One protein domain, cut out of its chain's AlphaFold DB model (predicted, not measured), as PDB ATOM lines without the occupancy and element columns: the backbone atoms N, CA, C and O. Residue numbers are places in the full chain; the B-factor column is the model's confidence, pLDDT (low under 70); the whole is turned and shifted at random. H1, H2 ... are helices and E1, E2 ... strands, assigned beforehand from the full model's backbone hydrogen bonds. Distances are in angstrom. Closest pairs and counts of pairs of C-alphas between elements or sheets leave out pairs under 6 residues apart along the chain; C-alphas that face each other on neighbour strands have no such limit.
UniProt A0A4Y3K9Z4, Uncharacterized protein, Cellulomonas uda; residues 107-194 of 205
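This is residues 107 to 194 of the 205 residues of an uncharacterized protein of Cellulomonas uda (UniProt A0A4Y3K9Z4). This is a small rounded body of short strands in four separate sheets, with the three-stranded E3 E4 E5 nearest the middle, the pair E1 and E9 to one side beyond E5, the pair E2 and E8 on the opposite side, and the hairpin E6 and E7 on a third side. The short helix H1 packs on E3 E4 E5, next to the end of E9. The 88 printed residues hold nine named strands, E1 to E9, and then one named helix, H1; under half, 43 residues, are in named elements, and the class is mostly strand. E3 E4 E5 lie in that order, and the strands are antiparallel in each sheet. The whole is compact, with a radius of gyration of the C-alphas of 11.8 A and spans of 27 by 25 by 25 A.

E1 is residues 108 to 111, with C-alpha 108 at (236.966, 320.046, 167.741). E2 is residues 121 to 124, E3 126 to 128, E4 131 to 134, and E5 139 to 143, 12.3 A long. E6 is residues 147 to 150 and E7 155 to 158. E8, residues 170 to 175, is 14.6 A long and begins with C-alpha 170 at (259.555, 324.083, 176.401). E9 is residues 181 to 184, and H1, residues 185 to 189, is 8.2 A long and ends with C-alpha 189 at (239.833, 308.179, 173.378).

E1 and E9 are antiparallel at 140 degrees, with N 109 and O 183 2.9 A apart. E2 and E8 are antiparallel at 136 degrees, with N 123 and O 171 3.0 A apart. E2 runs on into E3 at 60 degrees. E3 E4 E5 form a meander, each strand the antiparallel neighbour of the one before; N 133 and O 126 are 2.9 A apart, as are N 134 and O 139. The hairpin E6 and E7 has N 157 and O 148 at 2.8 A. The closest C-alphas of E5 and E9 are those of Leu 143 and Thr 182, 5.4 A apart. E6 and E9 are near each other. H1 is on the sheet E3 E4 E5 at a height of 7.6 A; C-alphas 131 of E4 and 187 of H1 are their closest, 5.5 A apart. In H1, 0 of 1 O i to N i+4 pairs and 1 of 2 O i to N i+3 pairs are within hydrogen-bond range.

The two C-alphas farthest apart, those of Thr 161 and Asp 191, are 31.5 A apart. The printed part has no cut. The link from E7 to E8 is long; within it residues 164 to 165 pair antiparallel with residues 156 to 157 of E7. The mean pLDDT of the printed part is 72.5, with residues 107 to 121, 174 to 190 and 192 under 70.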
ATOM      1  N   GLU A 107     236.835 318.305 163.503       39.41
ATOM      2  CA  GLU A 107     235.778 318.659 164.437       39.41
ATOM      3  C   GLU A 107     236.402 318.669 165.828       39.41
ATOM      4  O   GLU A 107     236.982 317.697 166.309       39.41
ATOM      5  N   ALA A 108     236.410 319.850 166.427       45.88
ATOM      6  CA  ALA A 108     236.966 320.046 167.741       45.88
ATOM      7  C   ALA A 108     235.803 320.055 168.727       45.88
ATOM      8  O   ALA A 108     234.874 320.859 168.598       45.88
ATOM      9  N   VAL A 109     235.828 319.131 169.682       49.78
ATOM     10  CA  VAL A 109     234.790 319.045 170.699       49.78
ATOM     11  C   VAL A 109     235.026 320.186 171.674       49.78
ATOM     12  O   VAL A 109     236.079 320.299 172.309       49.78
ATOM     13  N   VAL A 110     234.038 321.066 171.767       50.44
ATOM     14  CA  VAL A 110     234.005 322.107 172.784       50.44
ATOM     15  C   VAL A 110     233.528 321.460 174.073       50.44
ATOM     16  O   VAL A 110     232.373 321.048 174.157       50.44
ATOM     17  N   SER A 111     234.395 321.396 175.078       46.81
ATOM     18  CA  SER A 111     234.000 320.959 176.416       46.81
ATOM     19  C   SER A 111     233.800 322.176 177.315       46.81
ATOM     20  O   SER A 111     234.731 322.944 177.567       46.81
ATOM     21  N   GLU A 112     232.573 322.358 177.801       44.22
ATOM     22  CA  GLU A 112     232.268 323.297 178.878       44.22
ATOM     23  C   GLU A 112     232.446 322.576 180.225       44.22
ATOM     24  O   GLU A 112     231.855 321.524 180.456       44.22
ATOM     25  N   GLY A 113     233.265 323.120 181.135       40.19
ATOM     26  CA  GLY A 113     233.307 322.654 182.531       40.19
ATOM     27  C   GLY A 113     234.563 321.918 183.018       40.19
ATOM     28  O   GLY A 113     234.535 321.372 184.121       40.19
ATOM     29  N   ILE A 114     235.686 321.937 182.291       49.56
ATOM     30  CA  ILE A 114     236.966 321.402 182.799       49.56
ATOM     31  C   ILE A 114     237.543 322.381 183.837       49.56
ATOM     32  O   ILE A 114     237.951 323.492 183.510       49.56
ATOM     33  N   ARG A 115     237.541 321.983 185.117       43.78
ATOM     34  CA  ARG A 115     237.815 322.855 186.284       43.78
ATOM     35  C   ARG A 115     239.181 322.641 186.932       43.78
ATOM     36  O   ARG A 115     239.347 322.915 188.119       43.78
ATOM     37  N   THR A 116     240.152 322.089 186.223       45.62
ATOM     38  CA  THR A 116     241.333 321.553 186.900       45.62
ATOM     39  C   THR A 116     242.559 322.459 186.751       45.62
ATOM     40  O   THR A 116     243.254 322.456 185.741       45.62
ATOM     41  N   PHE A 117     242.822 323.194 187.834       47.12
ATOM     42  CA  PHE A 117     243.846 324.222 188.048       47.12
ATOM     43  C   PHE A 117     245.288 323.683 188.055       47.12
ATOM     44  O   PHE A 117     245.565 322.676 188.712       47.12
ATOM     45  N   LEU A 118     246.200 324.375 187.369       52.09
ATOM     46  CA  LEU A 118     247.658 324.211 187.428       52.09
ATOM     47  C   LEU A 118     248.282 325.606 187.330       52.09
ATOM     48  O   LEU A 118     247.838 326.395 186.517       52.09
ATOM     49  N   GLY A 119     249.267 325.956 188.159       53.75
ATOM     50  CA  GLY A 119     249.944 327.261 188.070       53.75
ATOM     51  C   GLY A 119     250.622 327.514 186.711       53.75
ATOM     52  O   GLY A 119     250.764 326.579 185.919       53.75
ATOM     53  N   PRO A 120     251.071 328.755 186.434       64.31
ATOM     54  CA  PRO A 120     251.955 329.018 185.301       64.31
ATOM     55  C   PRO A 120     253.172 328.095 185.380       64.31
ATOM     56  O   PRO A 120     253.764 327.915 186.449       64.31
ATOM     57  N   SER A 121     253.484 327.436 184.271       68.69
ATOM     58  CA  SER A 121     254.527 326.421 184.244       68.69
ATOM     59  C   SER A 121     255.108 326.256 182.851       68.69
ATOM     60  O   SER A 121     254.451 326.558 181.856       68.69
ATOM     61  N   LEU A 122     256.336 325.744 182.801       76.44
ATOM     62  CA  LEU A 122     256.918 325.229 181.571       76.44
ATOM     63  C   LEU A 122     256.328 323.847 181.302       76.44
ATOM     64  O   LEU A 122     256.290 322.998 182.200       76.44
ATOM     65  N   TYR A 123     255.855 323.658 180.078       76.38
ATOM     66  CA  TYR A 123     255.362 322.386 179.577       76.38
ATOM     67  C   TYR A 123     256.271 321.945 178.441       76.38
ATOM     68  O   TYR A 123     256.426 322.673 177.460       76.38
ATOM     69  N   THR A 124     256.830 320.749 178.568       82.44
ATOM     70  CA  THR A 124     257.500 320.083 177.457       82.44
ATOM     71  C   THR A 124     256.424 319.425 176.603       82.44
ATOM     72  O   THR A 124     255.692 318.554 177.083       82.44
ATOM     73  N   LEU A 125     256.281 319.873 175.356       81.06
ATOM     74  CA  LEU A 125     255.205 319.396 174.490       81.06
ATOM     75  C   LEU A 125     255.455 317.953 174.053       81.06
ATOM     76  O   LEU A 125     256.470 317.648 173.428       81.06
ATOM     77  N   ALA A 126     254.493 317.081 174.324       85.06
ATOM     78  CA  ALA A 126     254.485 315.712 173.835       85.06
ATOM     79  C   ALA A 126     253.172 315.420 173.105       85.06
ATOM     80  O   ALA A 126     252.167 316.112 173.296       85.06
ATOM     81  N   SER A 127     253.177 314.386 172.261       87.00
ATOM     82  CA  SER A 127     251.959 313.926 171.605       87.00
ATOM     83  C   SER A 127     251.714 312.445 171.802       87.00
ATOM     84  O   SER A 127     252.618 311.623 171.684       87.00
ATOM     85  N   ARG A 128     250.450 312.113 172.055       84.00
ATOM     86  CA  ARG A 128     249.963 310.745 172.147       84.00
ATOM     87  C   ARG A 128     248.643 310.638 171.404       84.00
ATOM     88  O   ARG A 128     247.733 311.410 171.681       84.00
ATOM     89  N   ASP A 129     248.561 309.713 170.451       81.81
ATOM     90  CA  ASP A 129     247.348 309.441 169.667       81.81
ATOM     91  C   ASP A 129     246.746 310.699 168.993       81.81
ATOM     92  O   ASP A 129     245.536 310.839 168.846       81.81
ATOM     93  N   GLY A 130     247.606 311.644 168.583       79.94
ATOM     94  CA  GLY A 130     247.205 312.911 167.953       79.94
ATOM     95  C   GLY A 130     246.850 314.033 168.936       79.94
ATOM     96  O   GLY A 130     246.467 315.126 168.518       79.94
ATOM     97  N   CYS A 131     247.013 313.799 170.233       84.19
ATOM     98  CA  CYS A 131     246.688 314.748 171.291       84.19
ATOM     99  C   CYS A 131     247.915 315.419 171.839       84.19
ATOM    100  O   CYS A 131     248.961 314.784 171.938       84.19
ATOM    101  N   LEU A 132     247.761 316.673 172.243       85.81
ATOM    102  CA  LEU A 132     248.782 317.365 172.999       85.81
ATOM    103  C   LEU A 132     248.706 316.922 174.460       85.81
ATOM    104  O   LEU A 132     247.654 317.026 175.096       85.81
ATOM    105  N   VAL A 133     249.811 316.412 174.988       85.06
ATOM    106  CA  VAL A 133     249.892 315.893 176.354       85.06
ATOM    107  C   VAL A 133     251.099 316.477 177.077       85.06
ATOM    108  O   VAL A 133     252.111 316.811 176.466       85.06
ATOM    109  N   ASP A 134     250.987 316.567 178.396       80.31
ATOM    110  CA  ASP A 134     252.134 316.697 179.290       80.31
ATOM    111  C   ASP A 134     252.461 315.286 179.795       80.31
ATOM    112  O   ASP A 134     251.762 314.746 180.659       80.31
ATOM    113  N   GLU A 135     253.486 314.656 179.218       74.56
ATOM    114  CA  GLU A 135     253.898 313.299 179.602       74.56
ATOM    115  C   GLU A 135     254.409 313.233 181.039       74.56
ATOM    116  O   GLU A 135     254.112 312.275 181.756       74.56
ATOM    117  N   ALA A 136     255.138 314.260 181.481       78.06
ATOM    118  CA  ALA A 136     255.728 314.290 182.813       78.06
ATOM    119  C   ALA A 136     254.652 314.268 183.904       78.06
ATOM    120  O   ALA A 136     254.863 313.712 184.984       78.06
ATOM    121  N   ARG A 137     253.491 314.865 183.625       76.00
ATOM    122  CA  ARG A 137     252.379 314.961 184.577       76.00
ATOM    123  C   ARG A 137     251.177 314.085 184.230       76.00
ATOM    124  O   ARG A 137     250.247 314.004 185.032       76.00
ATOM    125  N   GLY A 138     251.208 313.410 183.084       80.44
ATOM    126  CA  GLY A 138     250.227 312.407 182.678       80.44
ATOM    127  C   GLY A 138     248.830 312.973 182.434       80.44
ATOM    128  O   GLY A 138     247.854 312.402 182.915       80.44
ATOM    129  N   PHE A 139     248.709 314.092 181.718       79.31
ATOM    130  CA  PHE A 139     247.408 314.649 181.332       79.31
ATOM    131  C   PHE A 139     247.381 315.157 179.890       79.31
ATOM    132  O   PHE A 139     248.405 315.555 179.335       79.31
ATOM    133  N   VAL A 140     246.184 315.180 179.298       82.88
ATOM    134  CA  VAL A 140     245.923 315.842 178.013       82.88
ATOM    135  C   VAL A 140     245.754 317.338 178.245       82.88
ATOM    136  O   VAL A 140     245.016 317.765 179.138       82.88
ATOM    137  N   LEU A 141     246.416 318.135 177.412       81.19
ATOM    138  CA  LEU A 141     246.301 319.584 177.398       81.19
ATOM    139  C   LEU A 141     245.092 319.992 176.549       81.19
ATOM    140  O   LEU A 141     245.103 319.904 175.324       81.19
ATOM    141  N   ALA A 142     244.037 320.441 177.220       79.56
ATOM    142  CA  ALA A 142     242.901 321.104 176.604       79.56
ATOM    143  C   ALA A 142     243.257 322.579 176.388       79.56
ATOM    144  O   ALA A 142     243.561 323.308 177.334       79.56
ATOM    145  N   LEU A 143     243.228 323.012 175.135       79.38
ATOM    146  CA  LEU A 143     243.686 324.336 174.737       79.38
ATOM    147  C   LEU A 143     242.524 325.321 174.719       79.38
ATOM    148  O   LEU A 143     241.429 324.989 174.269       79.38
ATOM    149  N   ASP A 144     242.749 326.545 175.172       77.75
ATOM    150  CA  ASP A 144     241.814 327.628 174.893       77.75
ATOM    151  C   ASP A 144     241.888 328.087 173.420       77.75
ATOM    152  O   ASP A 144     242.702 327.617 172.625       77.75
ATOM    153  N   THR A 145     241.039 329.045 173.047       77.75
ATOM    154  CA  THR A 145     240.998 329.590 171.681       77.75
ATOM    155  C   THR A 145     242.206 330.452 171.301       77.75
ATOM    156  O   THR A 145     242.318 330.846 170.140       77.75
ATOM    157  N   SER A 146     243.083 330.790 172.251       77.94
ATOM    158  CA  SER A 146     244.336 331.504 171.978       77.94
ATOM    159  C   SER A 146     245.439 330.578 171.467       77.94
ATOM    160  O   SER A 146     246.448 331.066 170.959       77.94
ATOM    161  N   TRP A 147     245.219 329.262 171.505       83.19
ATOM    162  CA  TRP A 147     246.116 328.254 170.957       83.19
ATOM    163  C   TRP A 147     245.448 327.421 169.869       83.19
ATOM    164  O   TRP A 147     244.237 327.198 169.850       83.19
ATOM    165  N   ARG A 148     246.267 326.916 168.952       84.88
ATOM    166  CA  ARG A 148     245.866 325.924 167.956       84.88
ATOM    167  C   ARG A 148     246.860 324.780 167.964       84.88
ATOM    168  O   ARG A 148     248.055 325.011 167.824       84.88
ATOM    169  N   TRP A 149     246.348 323.565 168.101       87.19
ATOM    170  CA  TRP A 149     247.120 322.341 167.936       87.19
ATOM    171  C   TRP A 149     246.837 321.729 166.570       87.19
ATOM    172  O   TRP A 149     245.674 321.518 166.216       87.19
ATOM    173  N   ASP A 150     247.897 321.437 165.827       86.75
ATOM    174  CA  ASP A 150     247.846 320.634 164.614       86.75
ATOM    175  C   ASP A 150     248.529 319.286 164.862       86.75
ATOM    176  O   ASP A 150     249.752 319.186 164.962       86.75
ATOM    177  N   ALA A 151     247.714 318.234 164.936       83.69
ATOM    178  CA  ALA A 151     248.173 316.869 165.154       83.69
ATOM    179  C   ALA A 151     248.953 316.289 163.961       83.69
ATOM    180  O   ALA A 151     249.749 315.373 164.153       83.69
ATOM    181  N   GLN A 152     248.736 316.789 162.738       85.56
ATOM    182  CA  GLN A 152     249.417 316.275 161.542       85.56
ATOM    183  C   GLN A 152     250.870 316.733 161.492       85.56
ATOM    184  O   GLN A 152     251.759 315.964 161.132       85.56
ATOM    185  N   THR A 153     251.101 317.990 161.859       86.44
ATOM    186  CA  THR A 153     252.432 318.608 161.884       86.44
ATOM    187  C   THR A 153     253.058 318.601 163.277       86.44
ATOM    188  O   THR A 153     254.177 319.079 163.442       86.44
ATOM    189  N   ALA A 154     252.344 318.067 164.274       87.88
ATOM    190  CA  ALA A 154     252.715 318.061 165.684       87.88
ATOM    191  C   ALA A 154     253.172 319.445 166.183       87.88
ATOM    192  O   ALA A 154     254.189 319.579 166.868       87.88
ATOM    193  N   THR A 155     252.425 320.476 165.786       89.75
ATOM    194  CA  THR A 155     252.775 321.878 166.013       89.75
ATOM    195  C   THR A 155     251.705 322.574 166.848       89.75
ATOM    196  O   THR A 155     250.511 322.524 166.541       89.75
ATOM    197  N   LEU A 156     252.144 323.254 167.906       88.69
ATOM    198  CA  LEU A 156     251.331 324.145 168.724       88.69
ATOM    199  C   LEU A 156     251.586 325.594 168.303       88.69
ATOM    200  O   LEU A 156     252.724 326.048 168.322       88.69
ATOM    201  N   THR A 157     250.541 326.349 167.977       88.38
ATOM    202  CA  THR A 157     250.657 327.746 167.536       88.38
ATOM    203  C   THR A 157     249.849 328.676 168.437       88.38
ATOM    204  O   THR A 157     248.649 328.468 168.629       88.38
ATOM    205  N   SER A 158     250.484 329.734 168.953       85.06
ATOM    206  CA  SER A 158     249.790 330.849 169.613       85.06
ATOM    207  C   SER A 158     249.086 331.678 168.542       85.06
ATOM    208  O   SER A 158     249.722 332.231 167.644       85.06
ATOM    209  N   VAL A 159     247.762 331.772 168.623       83.75
ATOM    210  CA  VAL A 159     246.931 332.564 167.703       83.75
ATOM    211  C   VAL A 159     247.238 334.050 167.846       83.75
ATOM    212  O   VAL A 159     247.256 334.770 166.851       83.75
ATOM    213  N   ALA A 160     247.504 334.508 169.071       79.06
ATOM    214  CA  ALA A 160     247.771 335.914 169.352       79.06
ATOM    215  C   ALA A 160     249.106 336.383 168.757       79.06
ATOM    216  O   ALA A 160     249.191 337.488 168.223       79.06
ATOM    217  N   THR A 161     250.148 335.553 168.847       82.44
ATOM    218  CA  THR A 161     251.512 335.947 168.454       82.44
ATOM    219  C   THR A 161     251.980 335.344 167.130       82.44
ATOM    220  O   THR A 161     252.988 335.787 166.583       82.44
ATOM    221  N   GLY A 162     251.296 334.316 166.624       86.06
ATOM    222  CA  GLY A 162     251.724 333.521 165.471       86.06
ATOM    223  C   GLY A 162     252.928 332.610 165.745       86.06
ATOM    224  O   GLY A 162     253.363 331.887 164.847       86.06
ATOM    225  N   LYS A 163     253.483 332.621 166.966       86.50
ATOM    226  CA  LYS A 163     254.607 331.754 167.339       86.50
ATOM    227  C   LYS A 163     254.170 330.299 167.337       86.50
ATOM    228  O   LYS A 163     253.087 329.980 167.821       86.50
ATOM    229  N   SER A 164     255.031 329.443 166.802       89.75
ATOM    230  CA  SER A 164     254.800 328.006 166.699       89.75
ATOM    231  C   SER A 164     255.885 327.240 167.444       89.75
ATOM    232  O   SER A 164     257.036 327.674 167.462       89.75
ATOM    233  N   TYR A 165     255.489 326.123 168.038       89.19
ATOM    234  CA  TYR A 165     256.292 325.275 168.907       89.19
ATOM    235  C   TYR A 165     256.097 323.819 168.483       89.19
ATOM    236  O   TYR A 165     254.969 323.398 168.206       89.19
ATOM    237  N   GLY A 166     257.186 323.066 168.396       89.81
ATOM    238  CA  GLY A 166     257.182 321.644 168.075       89.81
ATOM    239  C   GLY A 166     257.198 320.759 169.320       89.81
ATOM    240  O   GLY A 166     257.259 321.226 170.457       89.81
ATOM    241  N   LEU A 167     257.165 319.445 169.103       87.50
ATOM    242  CA  LEU A 167     257.369 318.476 170.181       87.50
ATOM    243  C   LEU A 167     258.772 318.599 170.785       87.50
ATOM    244  O   LEU A 167     259.754 318.754 170.062       87.50
ATOM    245  N   GLY A 168     258.856 318.471 172.107       81.88
ATOM    246  CA  GLY A 168     260.091 318.626 172.874       81.88
ATOM    247  C   GLY A 168     260.460 320.074 173.196       81.88
ATOM    248  O   GLY A 168     261.352 320.281 174.016       81.88
ATOM    249  N   ASP A 169     259.774 321.059 172.611       82.69
ATOM    250  CA  ASP A 169     259.950 322.455 172.997       82.69
ATOM    251  C   ASP A 169     259.373 322.698 174.393       82.69
ATOM    252  O   ASP A 169     258.304 322.186 174.752       82.69
ATOM    253  N   ASP A 170     260.069 323.539 175.156       80.94
ATOM    254  CA  ASP A 170     259.555 324.083 176.401       80.94
ATOM    255  C   ASP A 170     258.723 325.327 176.098       80.94
ATOM    256  O   ASP A 170     259.226 326.349 175.618       80.94
ATOM    257  N   VAL A 171     257.430 325.247 176.403       80.06
ATOM    258  CA  VAL A 171     256.495 326.357 176.213       80.06
ATOM    259  C   VAL A 171     256.015 326.839 177.567       80.06
ATOM    260  O   VAL A 171     255.476 326.076 178.375       80.06
ATOM    261  N   GLU A 172     256.202 328.131 177.819       78.06
ATOM    262  CA  GLU A 172     255.603 328.788 178.970       78.06
ATOM    263  C   GLU A 172     254.124 329.030 178.675       78.06
ATOM    264  O   GLU A 172     253.757 329.870 177.853       78.06
ATOM    265  N   MET A 173     253.269 328.261 179.342       73.94
ATOM    266  CA  MET A 173     251.823 328.427 179.274       73.94
ATOM    267  C   MET A 173     251.292 328.735 180.667       73.94
ATOM    268  O   MET A 173     251.782 328.232 181.687       73.94
ATOM    269  N   ALA A 174     250.250 329.555 180.725       67.56
ATOM    270  CA  ALA A 174     249.515 329.754 181.955       67.56
ATOM    271  C   ALA A 174     248.474 328.639 182.083       67.56
ATOM    272  O   ALA A 174     247.667 328.401 181.184       67.56
ATOM    273  N   GLY A 175     248.496 327.943 183.216       61.12
ATOM    274  CA  GLY A 175     247.341 327.181 183.680       61.12
ATOM    275  C   GLY A 175     246.542 328.012 184.692       61.12
ATOM    276  O   GLY A 175     247.103 328.938 185.287       61.12
ATOM    277  N   ASN A 176     245.255 327.666 184.906       53.66
ATOM    278  CA  ASN A 176     244.180 328.389 185.662       53.66
ATOM    279  C   ASN A 176     243.179 329.317 184.914       53.66
ATOM    280  O   ASN A 176     243.114 330.515 185.195       53.66
ATOM    281  N   GLY A 177     242.402 328.801 183.961       51.16
ATOM    282  CA  GLY A 177     241.629 329.638 183.038       51.16
ATOM    283  C   GLY A 177     240.221 329.113 182.901       51.16
ATOM    284  O   GLY A 177     240.009 327.905 182.836       51.16
ATOM    285  N   TYR A 178     239.258 330.027 182.878       49.34
ATOM    286  CA  TYR A 178     237.875 329.711 182.559       49.34
ATOM    287  C   TYR A 178     237.644 330.128 181.116       49.34
ATOM    288  O   TYR A 178     237.824 331.296 180.777       49.34
ATOM    289  N   GLY A 179     237.271 329.186 180.262       53.38
ATOM    290  CA  GLY A 179     237.098 329.481 178.852       53.38
ATOM    291  C   GLY A 179     236.535 328.306 178.082       53.38
ATOM    292  O   GLY A 179     236.431 327.188 178.588       53.38
ATOM    293  N   ARG A 180     236.166 328.592 176.838       59.09
ATOM    294  CA  ARG A 180     235.781 327.581 175.867       59.09
ATOM    295  C   ARG A 180     237.049 326.832 175.463       59.09
ATOM    296  O   ARG A 180     237.886 327.387 174.753       59.09
ATOM    297  N   LEU A 181     237.211 325.616 175.973       67.12
ATOM    298  CA  LEU A 181     238.360 324.778 175.658       67.12
ATOM    299  C   LEU A 181     238.040 323.904 174.454       67.12
ATOM    300  O   LEU A 181     236.927 323.402 174.293       67.12
ATOM    301  N   THR A 182     239.048 323.743 173.618       66.69
ATOM    302  CA  THR A 182     238.992 322.985 172.385       66.69
ATOM    303  C   THR A 182     239.815 321.724 172.573       66.69
ATOM    304  O   THR A 182     241.006 321.786 172.884       66.69
ATOM    305  N   ILE A 183     239.171 320.576 172.393       67.00
ATOM    306  CA  ILE A 183     239.827 319.274 172.422       67.00
ATOM    307  C   ILE A 183     239.656 318.657 171.031       67.00
ATOM    308  O   ILE A 183     238.520 318.543 170.560       67.00
ATOM    309  N   PRO A 184     240.744 318.275 170.342       62.22
ATOM    310  CA  PRO A 184     240.622 317.501 169.113       62.22
ATOM    311  C   PRO A 184     239.835 316.215 169.385       62.22
ATOM    312  O   PRO A 184     240.091 315.550 170.384       62.22
ATOM    313  N   GLU A 185     238.907 315.833 168.505       63.66
ATOM    314  CA  GLU A 185     238.082 314.625 168.683       63.66
ATOM    315  C   GLU A 185     238.917 313.351 168.904       63.66
ATOM    316  O   GLU A 185     238.552 312.508 169.722       63.66
ATOM    317  N   ALA A 186     240.100 313.266 168.282       63.62
ATOM    318  CA  ALA A 186     241.070 312.189 168.505       63.62
ATOM    319  C   ALA A 186     241.406 311.967 169.996       63.62
ATOM    320  O   ALA A 186     241.726 310.855 170.412       63.62
ATOM    321  N   CYS A 187     241.270 313.006 170.819       69.88
ATOM    322  CA  CYS A 187     241.587 312.990 172.242       69.88
ATOM    323  C   CYS A 187     240.467 312.509 173.140       69.88
ATOM    324  O   CYS A 187     240.714 312.278 174.322       69.88
ATOM    325  N   ALA A 188     239.269 312.290 172.600       64.94
ATOM    326  CA  ALA A 188     238.180 311.677 173.348       64.94
ATOM    327  C   ALA A 188     238.507 310.235 173.786       64.94
ATOM    328  O   ALA A 188     237.916 309.736 174.741       64.94
ATOM    329  N   HIS A 189     239.444 309.566 173.105       65.88
ATOM    330  CA  HIS A 189     239.833 308.179 173.378       65.88
ATOM    331  C   HIS A 189     241.085 308.035 174.252       65.88
ATOM    332  O   HIS A 189     241.456 306.913 174.602       65.88
ATOM    333  N   VAL A 190     241.754 309.139 174.596       66.62
ATOM    334  CA  VAL A 190     242.970 309.090 175.411       66.62
ATOM    335  C   VAL A 190     242.579 308.930 176.879       66.62
ATOM    336  O   VAL A 190     241.929 309.795 177.457       66.62
ATOM    337  N   ASP A 191     243.017 307.829 177.491       71.56
ATOM    338  CA  ASP A 191     242.770 307.505 178.905       71.56
ATOM    339  C   ASP A 191     243.703 308.301 179.838       71.56
ATOM    340  O   ASP A 191     244.540 307.755 180.558       71.56
ATOM    341  N   LEU A 192     243.632 309.631 179.750       68.88
ATOM    342  CA  LEU A 192     244.366 310.565 180.597       68.88
ATOM    343  C   LEU A 192     243.434 311.705 181.034       68.88
ATOM    344  O   LEU A 192     242.578 312.143 180.263       68.88
ATOM    345  N   PRO A 193     243.601 312.238 182.256       72.62
ATOM    346  CA  PRO A 193     242.825 313.386 182.707       72.62
ATOM    347  C   PRO A 193     243.068 314.609 181.812       72.62
ATOM    348  O   PRO A 193     244.180 314.837 181.344       72.62
ATOM    349  N   LEU A 194     242.035 315.432 181.621       73.19
ATOM    350  CA  LEU A 194     242.113 316.680 180.857       73.19
ATOM    351  C   LEU A 194     242.483 317.874 181.750       73.19
ATOM    352  O   LEU A 194     241.969 318.024 182.867       73.19
TER     353      LEU A 194